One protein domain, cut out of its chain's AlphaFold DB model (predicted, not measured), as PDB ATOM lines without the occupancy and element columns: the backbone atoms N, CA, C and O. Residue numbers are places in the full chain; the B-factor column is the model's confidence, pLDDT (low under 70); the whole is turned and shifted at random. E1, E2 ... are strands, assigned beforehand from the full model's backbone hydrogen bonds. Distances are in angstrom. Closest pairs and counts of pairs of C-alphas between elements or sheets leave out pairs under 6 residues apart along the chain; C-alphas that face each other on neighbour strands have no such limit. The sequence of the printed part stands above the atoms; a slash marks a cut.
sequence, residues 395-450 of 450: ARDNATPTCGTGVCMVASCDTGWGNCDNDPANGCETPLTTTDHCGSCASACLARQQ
ATOM      1  N   ALA A 395     171.985 190.137 185.620       87.00
ATOM      2  CA  ALA A 395     171.924 191.240 186.574       87.00
ATOM      3  C   ALA A 395     171.632 190.693 187.976       87.00
ATOM      4  O   ALA A 395     170.787 189.811 188.138       87.00
ATOM      5  N   ARG A 396     172.350 191.202 188.978       87.00
ATOM      6  CA  ARG A 396     172.154 190.882 190.394       87.00
ATOM      7  C   ARG A 396     172.160 192.188 191.177       87.00
ATOM      8  O   ARG A 396     173.070 192.992 190.997       87.00
ATOM      9  N   ASP A 397     171.145 192.398 192.006       88.06
ATOM     10  CA  ASP A 397     171.006 193.641 192.763       88.06
ATOM     11  C   ASP A 397     172.127 193.762 193.804       88.06
ATOM     12  O   ASP A 397     172.449 192.799 194.504       88.06
ATOM     13  N   ASN A 398     172.736 194.951 193.868       87.56
ATOM     14  CA  ASN A 398     173.865 195.297 194.741       87.56
ATOM     15  C   ASN A 398     175.039 194.297 194.688       87.56
ATOM     16  O   ASN A 398     175.679 194.018 195.708       87.56
ATOM     17  N   ALA A 399     175.299 193.708 193.520       89.50
ATOM     18  CA  ALA A 399     176.318 192.686 193.347       89.50
ATOM     19  C   ALA A 399     176.976 192.739 191.963       89.50
ATOM     20  O   ALA A 399     176.351 193.067 190.956       89.50
ATOM     21  N   THR A 400     178.230 192.293 191.893       89.75
ATOM     22  CA  THR A 400     178.913 191.996 190.630       89.75
ATOM     23  C   THR A 400     178.521 190.589 190.154       89.75
ATOM     24  O   THR A 400     178.850 189.605 190.828       89.75
ATOM     25  N   PRO A 401     177.828 190.445 189.009       89.50
ATOM     26  CA  PRO A 401     177.377 189.153 188.501       89.50
ATOM     27  C   PRO A 401     178.497 188.393 187.771       89.50
ATOM     28  O   PRO A 401     179.380 188.988 187.154       89.50
ATOM     29  N   THR A 402     178.433 187.062 187.778       89.56
ATOM     30  CA  THR A 402     179.274 186.181 186.953       89.56
ATOM     31  C   THR A 402     178.452 185.055 186.334       89.56
ATOM     32  O   THR A 402     177.426 184.648 186.879       89.56
ATOM     33  N   CYS A 403     178.904 184.543 185.189       88.38
ATOM     34  CA  CYS A 403     178.262 183.446 184.474       88.38
ATOM     35  C   CYS A 403     179.275 182.329 184.188       88.38
ATOM     36  O   CYS A 403     179.971 182.342 183.180       88.38
ATOM     37  N   GLY A 404     179.399 181.365 185.101       79.00
ATOM     38  CA  GLY A 404     180.375 180.276 184.958       79.00
ATOM     39  C   GLY A 404     179.861 179.131 184.084       79.00
ATOM     40  O   GLY A 404     180.407 178.838 183.024       79.00
ATOM     41  N   THR A 405     178.787 178.484 184.529       79.25
ATOM     42  CA  THR A 405     178.218 177.261 183.934       79.25
ATOM     43  C   THR A 405     176.920 177.529 183.164       79.25
ATOM     44  O   THR A 405     176.039 176.675 183.116       79.25
ATOM     45  N   GLY A 406     176.763 178.735 182.604       82.81
ATOM     46  CA  GLY A 406     175.483 179.185 182.038       82.81
ATOM     47  C   GLY A 406     174.430 179.519 183.101       82.81
ATOM     48  O   GLY A 406     173.260 179.685 182.783       82.81
ATOM     49  N   VAL A 407     174.840 179.617 184.369       86.62
ATOM     50  CA  VAL A 407     173.990 180.019 185.492       86.62
ATOM     51  C   VAL A 407     174.531 181.309 186.087       86.62
ATOM     52  O   VAL A 407     175.729 181.431 186.356       86.62
ATOM     53  N   CYS A 408     173.625 182.256 186.305       88.19
ATOM     54  CA  CYS A 408     173.929 183.527 186.935       88.19
ATOM     55  C   CYS A 408     174.264 183.368 188.412       88.19
ATOM     56  O   CYS A 408     173.417 182.958 189.205       88.19
ATOM     57  N   MET A 409     175.467 183.775 188.791       87.38
ATOM     58  CA  MET A 409     175.964 183.740 190.161       87.38
ATOM     59  C   MET A 409     176.419 185.133 190.601       87.38
ATOM     60  O   MET A 409     176.687 186.005 189.774       87.38
ATOM     61  N   VAL A 410     176.517 185.337 191.912       87.75
ATOM     62  CA  VAL A 410     177.140 186.525 192.505       87.75
ATOM     63  C   VAL A 410     178.640 186.264 192.632       87.75
ATOM     64  O   VAL A 410     179.042 185.308 193.289       87.75
ATOM     65  N   ALA A 411     179.474 187.085 191.992       87.81
ATOM     66  CA  ALA A 411     180.927 187.025 192.160       87.81
ATOM     67  C   ALA A 411     181.365 187.706 193.462       87.81
ATOM     68  O   ALA A 411     182.225 187.200 194.181       87.81
ATOM     69  N   SER A 412     180.764 188.858 193.756       89.19
ATOM     70  CA  SER A 412     181.002 189.648 194.964       89.19
ATOM     71  C   SER A 412     179.847 190.618 195.197       89.19
ATOM     72  O   SER A 412     179.276 191.126 194.232       89.19
ATOM     73  N   CYS A 413     179.538 190.912 196.457       89.75
ATOM     74  CA  CYS A 413     178.608 191.984 196.806       89.75
ATOM     75  C   CYS A 413     179.247 193.361 196.634       89.75
ATOM     76  O   CYS A 413     180.456 193.525 196.827       89.75
ATOM     77  N   ASP A 414     178.421 194.352 196.315       90.44
ATOM     78  CA  ASP A 414     178.818 195.751 196.358       90.44
ATOM     79  C   ASP A 414     179.165 196.155 197.797       90.44
ATOM     80  O   ASP A 414     178.720 195.556 198.781       90.44
ATOM     81  N   THR A 415     179.995 197.186 197.948       88.19
ATOM     82  CA  THR A 415     180.461 197.612 199.275       88.19
ATOM     83  C   THR A 415     179.282 198.004 200.168       88.19
ATOM     84  O   THR A 415     178.472 198.850 199.796       88.19
ATOM     85  N   GLY A 416     179.215 197.423 201.369       85.56
ATOM     86  CA  GLY A 416     178.135 197.671 202.328       85.56
ATOM     87  C   GLY A 416     176.915 196.760 202.170       85.56
ATOM     88  O   GLY A 416     175.973 196.920 202.940       85.56
ATOM     89  N   TRP A 417     176.940 195.794 201.249       89.06
ATOM     90  CA  TRP A 417     175.897 194.782 201.068       89.06
ATOM     91  C   TRP A 417     176.441 193.370 201.304       89.06
ATOM     92  O   TRP A 417     177.624 193.099 201.094       89.06
ATOM     93  N   GLY A 418     175.578 192.469 201.762       87.38
ATOM     94  CA  GLY A 418     175.871 191.056 201.970       87.38
ATOM     95  C   GLY A 418     174.739 190.188 201.436       87.38
ATOM     96  O   GLY A 418     173.580 190.587 201.499       87.38
ATOM     97  N   ASN A 419     175.096 189.014 200.916       87.62
ATOM     98  CA  ASN A 419     174.148 187.948 200.627       87.62
ATOM     99  C   ASN A 419     174.044 187.069 201.880       87.62
ATOM    100  O   ASN A 419     174.950 186.285 202.172       87.62
ATOM    101  N   CYS A 420     173.015 187.299 202.689       87.00
ATOM    102  CA  CYS A 420     172.867 186.687 204.005       87.00
ATOM    103  C   CYS A 420     171.951 185.458 204.001       87.00
ATOM    104  O   CYS A 420     171.979 184.694 204.970       87.00
ATOM    105  N   ASP A 421     171.180 185.239 202.935       86.56
ATOM    106  CA  ASP A 421     170.382 184.027 202.723       86.56
ATOM    107  C   ASP A 421     171.108 182.947 201.891       86.56
ATOM    108  O   ASP A 421     170.645 181.807 201.822       86.56
ATOM    109  N   ASN A 422     172.290 183.265 201.350       84.06
ATOM    110  CA  ASN A 422     173.070 182.461 200.405       84.06
ATOM    111  C   ASN A 422     172.321 182.121 199.106       84.06
ATOM    112  O   ASN A 422     172.691 181.154 198.430       84.06
ATOM    113  N   ASP A 423     171.300 182.895 198.732       86.38
ATOM    114  CA  ASP A 423     170.605 182.735 197.462       86.38
ATOM    115  C   ASP A 423     171.232 183.656 196.402       86.38
ATOM    116  O   ASP A 423     171.023 184.866 196.401       86.38
ATOM    117  N   PRO A 424     172.010 183.138 195.437       82.31
ATOM    118  CA  PRO A 424     172.560 183.979 194.382       82.31
ATOM    119  C   PRO A 424     171.476 184.544 193.449       82.31
ATOM    120  O   PRO A 424     171.808 185.378 192.610       82.31
ATOM    121  N   ALA A 425     170.218 184.085 193.526       82.88
ATOM    122  CA  ALA A 425     169.137 184.491 192.634       82.88
ATOM    123  C   ALA A 425     168.582 185.898 192.908       82.88
ATOM    124  O   ALA A 425     168.114 186.542 191.966       82.88
ATOM    125  N   ASN A 426     168.647 186.388 194.144       84.69
ATOM    126  CA  ASN A 426     168.124 187.702 194.537       84.69
ATOM    127  C   ASN A 426     169.226 188.760 194.770       84.69
ATOM    128  O   ASN A 426     168.907 189.925 194.988       84.69
ATOM    129  N   GLY A 427     170.507 188.397 194.619       87.75
ATOM    130  CA  GLY A 427     171.635 189.334 194.662       87.75
ATOM    131  C   GLY A 427     172.284 189.425 196.040       87.75
ATOM    132  O   GLY A 427     172.475 188.404 196.689       87.75
ATOM    133  N   CYS A 428     172.719 190.621 196.437       90.38
ATOM    134  CA  CYS A 428     173.138 190.912 197.808       90.38
ATOM    135  C   CYS A 428     172.093 191.829 198.433       90.38
ATOM    136  O   CYS A 428     172.087 193.045 198.257       90.38
ATOM    137  N   GLU A 429     171.150 191.199 199.107       89.62
ATOM    138  CA  GLU A 429     169.878 191.745 199.553       89.62
ATOM    139  C   GLU A 429     169.964 192.472 200.899       89.62
ATOM    140  O   GLU A 429     169.085 193.274 201.224       89.62
ATOM    141  N   THR A 430     171.022 192.236 201.679       87.81
ATOM    142  CA  THR A 430     171.116 192.732 203.054       87.81
ATOM    143  C   THR A 430     172.119 193.886 203.194       87.81
ATOM    144  O   THR A 430     173.315 193.687 202.966       87.81
ATOM    145  N   PRO A 431     171.701 195.086 203.649       87.19
ATOM    146  CA  PRO A 431     172.625 196.174 203.957       87.19
ATOM    147  C   PRO A 431     173.401 195.890 205.254       87.19
ATOM    148  O   PRO A 431     172.821 195.785 206.340       87.19
ATOM    149  N   LEU A 432     174.731 195.853 205.161       86.06
ATOM    150  CA  LEU A 432     175.663 195.605 206.272       86.06
ATOM    151  C   LEU A 432     175.941 196.846 207.147       86.06
ATOM    152  O   LEU A 432     176.901 196.896 207.922       86.06
ATOM    153  N   THR A 433     175.120 197.882 206.994       84.44
ATOM    154  CA  THR A 433     175.159 199.125 207.777       84.44
ATOM    155  C   THR A 433     174.023 199.207 208.797       84.44
ATOM    156  O   THR A 433     173.844 200.243 209.437       84.44
ATOM    157  N   THR A 434     173.211 198.155 208.914       82.00
ATOM    158  CA  THR A 434     172.084 198.092 209.853       82.00
ATOM    159  C   THR A 434     172.539 197.602 211.226       82.00
ATOM    160  O   THR A 434     173.577 196.954 211.362       82.00
ATOM    161  N   THR A 435     171.757 197.898 212.268       79.56
ATOM    162  CA  THR A 435     172.050 197.452 213.641       79.56
ATOM    163  C   THR A 435     172.065 195.935 213.790       79.56
ATOM    164  O   THR A 435     172.792 195.435 214.646       79.56
ATOM    165  N   ASP A 436     171.317 195.220 212.947       79.62
ATOM    166  CA  ASP A 436     171.177 193.760 212.987       79.62
ATOM    167  C   ASP A 436     172.239 193.039 212.124       79.62
ATOM    168  O   ASP A 436     172.518 191.858 212.333       79.62
ATOM    169  N   HIS A 437     172.885 193.758 211.196       81.31
ATOM    170  CA  HIS A 437     173.915 193.250 210.281       81.31
ATOM    171  C   HIS A 437     175.101 194.227 210.211       81.31
ATOM    172  O   HIS A 437     175.357 194.856 209.196       81.31
ATOM    173  N   CYS A 438     175.820 194.388 211.315       80.44
ATOM    174  CA  CYS A 438     176.900 195.347 211.540       80.44
ATOM    175  C   CYS A 438     178.238 194.828 210.976       80.44
ATOM    176  O   CYS A 438     179.009 194.171 211.675       80.44
ATOM    177  N   GLY A 439     178.521 195.098 209.699       80.44
ATOM    178  CA  GLY A 439     179.777 194.713 209.030       80.44
ATOM    179  C   GLY A 439     179.857 193.259 208.533       80.44
ATOM    180  O   GLY A 439     180.691 192.962 207.682       80.44
ATOM    181  N   SER A 440     178.971 192.371 208.992       84.12
ATOM    182  CA  SER A 440     178.761 191.019 208.452       84.12
ATOM    183  C   SER A 440     177.333 190.532 208.719       84.12
ATOM    184  O   SER A 440     176.629 191.065 209.580       84.12
ATOM    185  N   CYS A 441     176.890 189.511 207.980       85.75
ATOM    186  CA  CYS A 441     175.561 188.923 208.142       85.75
ATOM    187  C   CYS A 441     175.300 188.467 209.589       85.75
ATOM    188  O   CYS A 441     176.174 187.874 210.223       85.75
ATOM    189  N   ALA A 442     174.099 188.758 210.106       82.06
ATOM    190  CA  ALA A 442     173.621 188.398 211.444       82.06
ATOM    191  C   ALA A 442     174.536 188.839 212.606       82.06
ATOM    192  O   ALA A 442     174.506 188.260 213.693       82.06
ATOM    193  N   SER A 443     175.375 189.854 212.386       82.81
ATOM    194  CA  SER A 443     176.289 190.389 213.395       82.81
ATOM    195  C   SER A 443     175.703 191.664 213.987       82.81
ATOM    196  O   SER A 443     175.930 192.742 213.461       82.81
ATOM    197  N   ALA A 444     174.932 191.569 215.069       79.50
ATOM    198  CA  ALA A 444     174.336 192.759 215.677       79.50
ATOM    199  C   ALA A 444     175.407 193.688 216.284       79.50
ATOM    200  O   ALA A 444     176.354 193.221 216.927       79.50
ATOM    201  N   CYS A 445     175.257 195.009 216.135       74.81
ATOM    202  CA  CYS A 445     176.141 195.948 216.827       74.81
ATOM    203  C   CYS A 445     175.874 195.847 218.344       74.81
ATOM    204  O   CYS A 445     174.772 196.149 218.808       74.81
ATOM    205  N   LEU A 446     176.877 195.470 219.146       71.31
ATOM    206  CA  LEU A 446     176.758 195.529 220.605       71.31
ATOM    207  C   LEU A 446     176.605 196.996 221.033       71.31
ATOM    208  O   LEU A 446     177.521 197.805 220.862       71.31
ATOM    209  N   ALA A 447     175.445 197.342 221.593       62.22
ATOM    210  CA  ALA A 447     175.241 198.634 222.232       62.22
ATOM    211  C   ALA A 447     176.299 198.815 223.334       62.22
ATOM    212  O   ALA A 447     176.464 197.943 224.189       62.22
ATOM    213  N   ARG A 448     177.031 199.938 223.319       52.81
ATOM    214  CA  ARG A 448     177.930 200.305 224.424       52.81
ATOM    215  C   ARG A 448     177.104 200.352 225.713       52.81
ATOM    216  O   ARG A 448     176.267 201.238 225.858       52.81
ATOM    217  N   GLN A 449     177.347 199.417 226.628       48.28
ATOM    218  CA  GLN A 449     176.870 199.506 228.006       48.28
ATOM    219  C   GLN A 449     177.601 200.687 228.661       48.28
ATOM    220  O   GLN A 449     178.827 200.649 228.784       48.28
ATOM    221  N   GLN A 450     176.868 201.760 228.967       47.44
ATOM    222  CA  GLN A 450     177.328 202.806 229.884       47.44
ATOM    223  C   GLN A 450     177.000 202.408 231.315       47.44
ATOM    224  O   GLN A 450     175.881 201.883 231.522       47.44
TER     225      GLN A 450
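AT A GLANCE: This is residues 395 to 450 of the 450 residues of the protein "Tryptophan synthase alpha chain" of Chlorella sorokiniana (UniProt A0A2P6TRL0). There is little regular structure here: a small two-stranded hairpin, E1 and E2, makes one end of a rod, and a long looping stretch with no named element, residues 414 to 450, leads on to the other end at Gln 450. Of the 56 printed residues, 11 are in named elements, the strands E1 then E2, antiparallel, with no named helix; the class is all strand. The whole is loose, with a radius of gyration of the C-alphas of 13.5 A, and spans 53 by 17 by 13 A.

HOW THE PARTS SIT: E1, residues 399 to 403, and E2, residues 408 to 413, form a hairpin with a tight link, their directions at 146 degrees. The C-alphas of Ala 399 and Cys 413 face each other at 4.2 A. N 400 and O 412, 2.8 A apart, and N 409 and O 402, 2.9 A, are within hydrogen-bond range. Farther on, residues 417 to 418 pair briefly with residues 430 to 431, antiparallel.

IN THESE COORDINATES: E1 measures 13.0 A from C-alpha 399 at (176.318, 192.686, 193.347) to C-alpha 403. E2 measures 13.8 A and ends with C-alpha 413 at (178.608, 191.984, 196.806).

THE WHOLE: The C-alphas of Gly 406 and Gln 450, the two farthest apart, are 53.4 A apart. The printed part has no cut. Mean pLDDT of the printed part is 82.9; residues 447 to 450 are under 70.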